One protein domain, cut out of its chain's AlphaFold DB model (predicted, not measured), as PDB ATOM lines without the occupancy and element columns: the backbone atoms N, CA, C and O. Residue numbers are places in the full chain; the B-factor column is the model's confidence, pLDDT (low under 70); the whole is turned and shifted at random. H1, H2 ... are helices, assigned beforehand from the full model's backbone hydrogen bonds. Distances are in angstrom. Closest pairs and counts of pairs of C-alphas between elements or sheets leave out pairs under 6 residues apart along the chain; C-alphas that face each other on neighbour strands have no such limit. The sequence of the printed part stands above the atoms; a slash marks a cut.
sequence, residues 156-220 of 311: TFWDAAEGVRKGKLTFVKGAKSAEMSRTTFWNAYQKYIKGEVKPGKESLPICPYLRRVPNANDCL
ATOM      1  N   THR A 156      14.448  19.624  11.393       89.19
ATOM      2  CA  THR A 156      14.065  20.420  10.213       89.19
ATOM      3  C   THR A 156      12.824  19.890   9.483       89.19
ATOM      4  O   THR A 156      12.235  20.590   8.655       89.19
ATOM      5  N   PHE A 157      12.379  18.660   9.781       90.88
ATOM      6  CA  PHE A 157      11.150  18.095   9.230       90.88
ATOM      7  C   PHE A 157       9.906  18.871   9.652       90.88
ATOM      8  O   PHE A 157       8.993  18.995   8.839       90.88
ATOM      9  N   TRP A 158       9.829  19.358  10.893       90.38
ATOM     10  CA  TRP A 158       8.586  19.918  11.433       90.38
ATOM     11  C   TRP A 158       8.200  21.216  10.723       90.38
ATOM     12  O   TRP A 158       7.079  21.329  10.218       90.38
ATOM     13  N   ASP A 159       9.157  22.130  10.578       90.00
ATOM     14  CA  ASP A 159       8.968  23.396   9.865       90.00
ATOM     15  C   ASP A 159       8.714  23.164   8.374       90.00
ATOM     16  O   ASP A 159       7.833  23.782   7.769       90.00
ATOM     17  N   ALA A 160       9.433  22.211   7.773       90.44
ATOM     18  CA  ALA A 160       9.233  21.834   6.380       90.44
ATOM     19  C   ALA A 160       7.841  21.224   6.139       90.44
ATOM     20  O   ALA A 160       7.175  21.562   5.158       90.44
ATOM     21  N   ALA A 161       7.380  20.338   7.024       89.81
ATOM     22  CA  ALA A 161       6.063  19.715   6.959       89.81
ATOM     23  C   ALA A 161       4.953  20.755   7.137       89.81
ATOM     24  O   ALA A 161       3.984  20.757   6.376       89.81
ATOM     25  N   GLU A 162       5.098  21.678   8.085       89.94
ATOM     26  CA  GLU A 162       4.106  22.727   8.283       89.94
ATOM     27  C   GLU A 162       4.092  23.737   7.125       89.94
ATOM     28  O   GLU A 162       3.017  24.135   6.665       89.94
ATOM     29  N   GLY A 163       5.261  24.097   6.592       87.62
ATOM     30  CA  GLY A 163       5.384  24.932   5.399       87.62
ATOM     31  C   GLY A 163       4.697  24.310   4.182       87.62
ATOM     32  O   GLY A 163       4.014  25.014   3.438       87.62
ATOM     33  N   VAL A 164       4.803  22.989   4.009       89.38
ATOM     34  CA  VAL A 164       4.069  22.255   2.967       89.38
ATOM     35  C   VAL A 164       2.564  22.235   3.251       89.38
ATOM     36  O   VAL A 164       1.775  22.496   2.345       89.38
ATOM     37  N   ARG A 165       2.142  22.002   4.502       89.62
ATOM     38  CA  ARG A 165       0.722  21.985   4.901       89.62
ATOM     39  C   ARG A 165       0.030  23.329   4.666       89.62
ATOM     40  O   ARG A 165      -1.107  23.358   4.211       89.62
ATOM     41  N   LYS A 166       0.714  24.436   4.970       89.00
ATOM     42  CA  LYS A 166       0.226  25.813   4.777       89.00
ATOM     43  C   LYS A 166       0.352  26.298   3.322       89.00
ATOM     44  O   LYS A 166       0.083  27.462   3.057       89.00
ATOM     45  N   GLY A 167       0.815  25.451   2.395       86.06
ATOM     46  CA  GLY A 167       1.017  25.806   0.986       86.06
ATOM     47  C   GLY A 167       2.192  26.756   0.717       86.06
ATOM     48  O   GLY A 167       2.374  27.188  -0.417       86.06
ATOM     49  N   LYS A 168       3.012  27.069   1.729       85.25
ATOM     50  CA  LYS A 168       4.176  27.970   1.624       85.25
ATOM     51  C   LYS A 168       5.371  27.313   0.930       85.25
ATOM     52  O   LYS A 168       6.188  27.990   0.315       85.25
ATOM     53  N   LEU A 169       5.487  25.988   1.032       85.62
ATOM     54  CA  LEU A 169       6.532  25.197   0.390       85.62
ATOM     55  C   LEU A 169       5.917  24.151  -0.532       85.62
ATOM     56  O   LEU A 169       4.943  23.483  -0.194       85.62
ATOM     57  N   THR A 170       6.548  23.937  -1.687       86.75
ATOM     58  CA  THR A 170       6.236  22.758  -2.494       86.75
ATOM     59  C   THR A 170       6.790  21.515  -1.813       86.75
ATOM     60  O   THR A 170       7.818  21.559  -1.137       86.75
ATOM     61  N   PHE A 171       6.154  20.372  -2.050       86.62
ATOM     62  CA  PHE A 171       6.557  19.103  -1.448       86.62
ATOM     63  C   PHE A 171       8.040  18.749  -1.692       86.62
ATOM     64  O   PHE A 171       8.732  18.241  -0.812       86.62
ATOM     65  N   VAL A 172       8.555  19.064  -2.885       88.62
ATOM     66  CA  VAL A 172       9.964  18.839  -3.247       88.62
ATOM     67  C   VAL A 172      10.898  19.758  -2.462       88.62
ATOM     68  O   VAL A 172      11.944  19.303  -2.005       88.62
ATOM     69  N   LYS A 173      10.519  21.032  -2.287       89.00
ATOM     70  CA  LYS A 173      11.291  21.986  -1.486       89.00
ATOM     71  C   LYS A 173      11.273  21.591  -0.008       89.00
ATOM     72  O   LYS A 173      12.339  21.529   0.583       89.00
ATOM     73  N   GLY A 174      10.118  21.196   0.532       89.25
ATOM     74  CA  GLY A 174       9.999  20.691   1.906       89.25
ATOM     75  C   GLY A 174      10.884  19.470   2.175       89.25
ATOM     76  O   GLY A 174      11.641  19.463   3.137       89.25
ATOM     77  N   ALA A 175      10.887  18.477   1.278       91.00
ATOM     78  CA  ALA A 175      11.761  17.308   1.420       91.00
ATOM     79  C   ALA A 175      13.255  17.672   1.414       91.00
ATOM     80  O   ALA A 175      14.028  17.098   2.178       91.00
ATOM     81  N   LYS A 176      13.653  18.631   0.565       92.44
ATOM     82  CA  LYS A 176      15.037  19.113   0.492       92.44
ATOM     83  C   LYS A 176      15.429  19.882   1.758       92.44
ATOM     84  O   LYS A 176      16.498  19.620   2.289       92.44
ATOM     85  N   SER A 177      14.563  20.772   2.242       89.69
ATOM     86  CA  SER A 177      14.769  21.533   3.480       89.69
ATOM     87  C   SER A 177      14.839  20.642   4.723       89.69
ATOM     88  O   SER A 177      15.560  20.965   5.653       89.69
ATOM     89  N   ALA A 178      14.142  19.503   4.716       89.44
ATOM     90  CA  ALA A 178      14.209  18.507   5.782       89.44
ATOM     91  C   ALA A 178      15.388  17.521   5.649       89.44
ATOM     92  O   ALA A 178      15.454  16.559   6.405       89.44
ATOM     93  N   GLU A 179      16.263  17.681   4.646       90.38
ATOM     94  CA  GLU A 179      17.371  16.756   4.338       90.38
ATOM     95  C   GLU A 179      16.937  15.289   4.144       90.38
ATOM     96  O   GLU A 179      17.668  14.325   4.393       90.38
ATOM     97  N   MET A 180      15.714  15.090   3.654       89.94
ATOM     98  CA  MET A 180      15.116  13.774   3.479       89.94
ATOM     99  C   MET A 180      14.943  13.436   2.001       89.94
ATOM    100  O   MET A 180      14.639  14.273   1.151       89.94
ATOM    101  N   SER A 181      15.046  12.143   1.675       90.06
ATOM    102  CA  SER A 181      14.583  11.687   0.364       90.06
ATOM    103  C   SER A 181      13.084  11.970   0.228       90.06
ATOM    104  O   SER A 181      12.335  11.818   1.196       90.06
ATOM    105  N   ARG A 182      12.620  12.311  -0.981       88.88
ATOM    106  CA  ARG A 182      11.197  12.613  -1.251       88.88
ATOM    107  C   ARG A 182      10.246  11.546  -0.700       88.88
ATOM    108  O   ARG A 182       9.224  11.879  -0.115       88.88
ATOM    109  N   THR A 183      10.599  10.269  -0.851       88.75
ATOM    110  CA  THR A 183       9.788   9.138  -0.375       88.75
ATOM    111  C   THR A 183       9.785   9.039   1.150       88.75
ATOM    112  O   THR A 183       8.746   8.781   1.752       88.75
ATOM    113  N   THR A 184      10.935   9.259   1.793       87.75
ATOM    114  CA  THR A 184      11.032   9.260   3.261       87.75
ATOM    115  C   THR A 184      10.243  10.428   3.849       87.75
ATOM    116  O   THR A 184       9.482  10.220   4.790       87.75
ATOM    117  N   PHE A 185      10.371  11.617   3.251       90.88
ATOM    118  CA  PHE A 185       9.627  12.809   3.642       90.88
ATOM    119  C   PHE A 185       8.119  12.611   3.456       90.88
ATOM    120  O   PHE A 185       7.362  12.912   4.366       90.88
ATOM    121  N   TRP A 186       7.669  12.007   2.348       88.69
ATOM    122  CA  TRP A 186       6.241  11.729   2.105       88.69
ATOM    123  C   TRP A 186       5.653  10.814   3.170       88.69
ATOM    124  O   TRP A 186       4.614  11.111   3.753       88.69
ATOM    125  N   ASN A 187       6.348   9.715   3.462       87.69
ATOM    126  CA  ASN A 187       5.902   8.750   4.458       87.69
ATOM    127  C   ASN A 187       5.859   9.353   5.869       87.69
ATOM    128  O   ASN A 187       4.993   8.981   6.657       87.69
ATOM    129  N   ALA A 188       6.784  10.257   6.200       86.75
ATOM    130  CA  ALA A 188       6.765  10.990   7.462       86.75
ATOM    131  C   ALA A 188       5.653  12.055   7.483       86.75
ATOM    132  O   ALA A 188       4.900  12.135   8.449       86.75
ATOM    133  N   TYR A 189       5.476  12.805   6.392       88.25
ATOM    134  CA  TYR A 189       4.455  13.845   6.228       88.25
ATOM    135  C   TYR A 189       3.028  13.293   6.328       88.25
ATOM    136  O   TYR A 189       2.185  13.867   7.011       88.25
ATOM    137  N   GLN A 190       2.763  12.127   5.734       88.50
ATOM    138  CA  GLN A 190       1.473  11.439   5.863       88.50
ATOM    139  C   GLN A 190       1.139  11.087   7.317       88.50
ATOM    140  O   GLN A 190      -0.001  11.235   7.747       88.50
ATOM    141  N   LYS A 191       2.138  10.662   8.097       85.88
ATOM    142  CA  LYS A 191       1.966  10.382   9.529       85.88
ATOM    143  C   LYS A 191       1.753  11.650  10.340       85.88
ATOM    144  O   LYS A 191       0.964  11.641  11.277       85.88
ATOM    145  N   TYR A 192       2.437  12.729   9.965       86.12
ATOM    146  CA  TYR A 192       2.262  14.044  10.571       86.12
ATOM    147  C   TYR A 192       0.834  14.567  10.361       86.12
ATOM    148  O   TYR A 192       0.187  14.942  11.332       86.12
ATOM    149  N   ILE A 193       0.296  14.488   9.135       85.69
ATOM    150  CA  ILE A 193      -1.100  14.873   8.849       85.69
ATOM    151  C   ILE A 193      -2.091  14.025   9.657       85.69
ATOM    152  O   ILE A 193      -3.069  14.551  10.176       85.69
ATOM    153  N   LYS A 194      -1.828  12.721   9.795       82.31
ATOM    154  CA  LYS A 194      -2.647  11.804  10.602       82.31
ATOM    155  C   LYS A 194      -2.485  11.991  12.117       82.31
ATOM    156  O   LYS A 194      -3.156  11.307  12.882       82.31
ATOM    157  N   GLY A 195      -1.593  12.877  12.564       78.94
ATOM    158  CA  GLY A 195      -1.320  13.120  13.982       78.94
ATOM    159  C   GLY A 195      -0.562  11.993  14.695       78.94
ATOM    160  O   GLY A 195      -0.458  12.014  15.921       78.94
ATOM    161  N   GLU A 196      -0.014  11.026  13.952       75.50
ATOM    162  CA  GLU A 196       0.729   9.869  14.480       75.50
ATOM    163  C   GLU A 196       2.145  10.239  14.965       75.50
ATOM    164  O   GLU A 196       2.777   9.468  15.687       75.50
ATOM    165  N   VAL A 197       2.661  11.405  14.564       76.00
ATOM    166  CA  VAL A 197       3.970  11.943  14.969       76.00
ATOM    167  C   VAL A 197       3.827  13.421  15.347       76.00
ATOM    168  O   VAL A 197       3.111  14.159  14.670       76.00
ATOM    169  N   LYS A 198       4.482  13.853  16.435       70.44
ATOM    170  CA  LYS A 198       4.399  15.223  16.973       70.44
ATOM    171  C   LYS A 198       5.789  15.755  17.355       70.44
ATOM    172  O   LYS A 198       6.605  14.951  17.813       70.44
ATOM    173  N   PRO A 199       6.042  17.072  17.221       64.81
ATOM    174  CA  PRO A 199       7.272  17.694  17.709       64.81
ATOM    175  C   PRO A 199       7.393  17.537  19.235       64.81
ATOM    176  O   PRO A 199       6.384  17.546  19.941       64.81
ATOM    177  N   GLY A 200       8.615  17.331  19.738       58.75
ATOM    178  CA  GLY A 200       8.914  17.232  21.177       58.75
ATOM    179  C   GLY A 200       8.499  15.927  21.876       58.75
ATOM    180  O   GLY A 200       8.767  15.760  23.059       58.75
ATOM    181  N   LYS A 201       7.876  14.971  21.174       50.16
ATOM    182  CA  LYS A 201       7.754  13.585  21.652       50.16
ATOM    183  C   LYS A 201       8.788  12.737  20.939       50.16
ATOM    184  O   LYS A 201       8.451  11.949  20.053       50.16
ATOM    185  N   GLU A 202      10.050  12.916  21.312       45.88
ATOM    186  CA  GLU A 202      11.025  11.870  21.052       45.88
ATOM    187  C   GLU A 202      10.461  10.574  21.628       45.88
ATOM    188  O   GLU A 202       9.932  10.526  22.742       45.88
ATOM    189  N   SER A 203      10.489   9.514  20.832       48.44
ATOM    190  CA  SER A 203      10.329   8.184  21.384       48.44
ATOM    191  C   SER A 203      11.471   7.994  22.375       48.44
ATOM    192  O   SER A 203      12.577   7.672  21.943       48.44
ATOM    193  N   LEU A 204      11.204   8.230  23.665       44.09
ATOM    194  CA  LEU A 204      12.101   7.866  24.755       44.09
ATOM    195  C   LEU A 204      12.652   6.469  24.447       44.09
ATOM    196  O   LEU A 204      11.871   5.613  23.992       44.09
ATOM    197  N   PRO A 205      13.966   6.235  24.613       43.00
ATOM    198  CA  PRO A 205      14.541   4.927  24.363       43.00
ATOM    199  C   PRO A 205      13.707   3.893  25.118       43.00
ATOM    200  O   PRO A 205      13.487   3.978  26.327       43.00
ATOM    201  N   ILE A 206      13.132   2.955  24.368       46.34
ATOM    202  CA  ILE A 206      12.305   1.911  24.955       46.34
ATOM    203  C   ILE A 206      13.278   1.004  25.695       46.34
ATOM    204  O   ILE A 206      13.984   0.225  25.057       46.34
ATOM    205  N   CYS A 207      13.315   1.106  27.026       45.53
ATOM    206  CA  CYS A 207      13.993   0.110  27.839       45.53
ATOM    207  C   CYS A 207      13.402  -1.264  27.478       45.53
ATOM    208  O   CYS A 207      12.182  -1.447  27.611       45.53
ATOM    209  N   PRO A 208      14.221  -2.231  27.019       47.34
ATOM    210  CA  PRO A 208      13.741  -3.547  26.596       47.34
ATOM    211  C   PRO A 208      13.037  -4.322  27.722       47.34
ATOM    212  O   PRO A 208      12.340  -5.294  27.440       47.34
ATOM    213  N   TYR A 209      13.155  -3.862  28.976       51.47
ATOM    214  CA  TYR A 209      12.526  -4.460  30.151       51.47
ATOM    215  C   TYR A 209      11.272  -3.723  30.660       51.47
ATOM    216  O   TYR A 209      10.333  -4.389  31.085       51.47
ATOM    217  N   LEU A 210      11.210  -2.384  30.608       50.56
ATOM    218  CA  LEU A 210      10.134  -1.594  31.250       50.56
ATOM    219  C   LEU A 210       9.127  -0.962  30.270       50.56
ATOM    220  O   LEU A 210       8.139  -0.366  30.684       50.56
ATOM    221  N   ARG A 211       9.335  -1.113  28.955       44.84
ATOM    222  CA  ARG A 211       8.497  -0.571  27.859       44.84
ATOM    223  C   ARG A 211       8.356   0.966  27.791       44.84
ATOM    224  O   ARG A 211       8.056   1.432  26.694       44.84
ATOM    225  N   ARG A 212       8.631   1.747  28.849       44.44
ATOM    226  CA  ARG A 212       8.935   3.205  28.849       44.44
ATOM    227  C   ARG A 212       9.797   3.566  30.066       44.44
ATOM    228  O   ARG A 212       9.487   3.106  31.156       44.44
ATOM    229  N   VAL A 213      10.822   4.406  29.889       47.31
ATOM    230  CA  VAL A 213      11.521   5.081  31.005       47.31
ATOM    231  C   VAL A 213      11.107   6.556  30.962       47.31
ATOM    232  O   VAL A 213      11.271   7.150  29.895       47.31
ATOM    233  N   PRO A 214      10.498   7.132  32.016       45.50
ATOM    234  CA  PRO A 214       9.931   8.483  31.955       45.50
ATOM    235  C   PRO A 214      10.985   9.596  31.836       45.50
ATOM    236  O   PRO A 214      10.707  10.594  31.173       45.50
ATOM    237  N   ASN A 215      12.181   9.429  32.416       51.94
ATOM    238  CA  ASN A 215      13.338  10.320  32.248       51.94
ATOM    239  C   ASN A 215      14.672   9.608  32.602       51.94
ATOM    240  O   ASN A 215      14.671   8.443  32.994       51.94
ATOM    241  N   ALA A 216      15.811  10.300  32.452       46.41
ATOM    242  CA  ALA A 216      17.149   9.761  32.736       46.41
ATOM    243  C   ALA A 216      17.445   9.543  34.237       46.41
ATOM    244  O   ALA A 216      18.227   8.655  34.569       46.41
ATOM    245  N   ASN A 217      16.803  10.293  35.139       51.56
ATOM    246  CA  ASN A 217      16.997  10.146  36.586       51.56
ATOM    247  C   ASN A 217      16.350   8.860  37.122       51.56
ATOM    248  O   ASN A 217      16.937   8.209  37.976       51.56
ATOM    249  N   ASP A 218      15.228   8.416  36.543       48.88
ATOM    250  CA  ASP A 218      14.583   7.135  36.889       48.88
ATOM    251  C   ASP A 218      15.446   5.905  36.516       48.88
ATOM    252  O   ASP A 218      15.165   4.780  36.932       48.88
ATOM    253  N   CYS A 219      16.495   6.096  35.704       49.66
ATOM    254  CA  CYS A 219      17.446   5.048  35.332       49.66
ATOM    255  C   CYS A 219      18.525   4.813  36.404       49.66
ATOM    256  O   CYS A 219      19.048   3.702  36.480       49.66
ATOM    257  N   LEU A 220      18.832   5.819  37.236       51.25
ATOM    258  CA  LEU A 220      19.852   5.737  38.292       51.25
ATOM    259  C   LEU A 220      19.407   4.864  39.483       51.25
ATOM    260  O   LEU A 220      20.255   4.290  40.159       51.25
TER     261      LEU A 220
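AT A GLANCE: This is residues 156 to 220 of the 311 residues of the protein "Site-specific DNA recombinase" of Schwartzia succinivorans DSM 10502 (UniProt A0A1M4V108). Picture a small head of three short helices at one end and a long tail of chain running away from it. In the head, H1 and H2 lie side by side as a helical hairpin, and H3 lies across one side of that pair; the tail, residues 194 to 220, has no named element and makes most of the length. The printed part has 65 residues with three named helices, in the order H1, H2, H3 along the chain, and no named strand. The class is all helix, though under half of the residues, 29 of the 65, are in named elements. The whole is loose, with a radius of gyration of the C-alphas of 15.2 A, and the C-alphas span 46 by 21 by 19 A along their three main axes.

HOW THE PARTS SIT: Start at Thr 156, where H1, residues 156 to 165, begins. Go on past a tight link of 5 residues and you reach H2, residues 171 to 177, which touches H1 and forms a helical hairpin with it. Their closest C-alphas, those of Ala 160 and Gly 174, are 4.7 A apart. The two helices run opposite ways at a shallow tilt of 23 degrees, and their centres are 8.6 A apart. A tight link of 4 residues then leads to H3, residues 182 to 193. H3 touches H2 with residues 182 to 186 alone; look at the closest C-alphas, those of Ala 175 and Arg 182, 5.4 A apart. The lines of H2 and H3 are about perpendicular, at 78 degrees. H3 and H1 only just touch, with 3 pairs of C-alphas within 8 A, the closest being those of Ala 161 and Tyr 189 at 6.1 A. Their lines stand at 71 degrees, only just about perpendicular. Of the three pairs of helices that touch, 1 is at a shallow tilt, and the packing is mostly crossed, with larger tilts in the other pairs, but only just. Read the backbone atoms next: in H1 and H2 every O i to N i+4 pair is within hydrogen-bond range, and in H3 it is 7 of 8.

IN THESE COORDINATES: Find C-alpha 156 at (14.065, 20.420, 10.213); from there H1 runs through its 10 residues to Arg 165, 14.4 A from first to last C-alpha. H2 is the shortest, with 7 residues from Phe 171 to Ser 177 and 9.9 A from first to last C-alpha. Find C-alpha 182 at (11.197, 12.613, -1.251), where H3 begins; its 12 residues make it the longest helix, and it reaches C-alpha 193 at (-1.100, 14.873, 8.849), 16.1 A away. From Lys 194 on, follow the unnamed stretch to C-alpha 220 at (19.852, 5.737, 38.292).

THE WHOLE: The C-alphas farthest apart are those of Gly 167, between H1 and H2, and Leu 220, at 46.4 A. From Thr 156 to Leu 220 the C-alphas are 32.2 A apart. The C-alphas of residues 194 to 220 lie 6 to 29 A from the mean of all C-alphas. The printed part has no cut, and both links between the helices are tight. It is one domain, taken from a full chain of 311 residues. In the B-factor column the mean pLDDT of the printed part is 74.3; H1 and H2 each have a mean of 90 and H3 of 88, while the 22 residues from 199 to 220 are under 70, the model's low-confidence part.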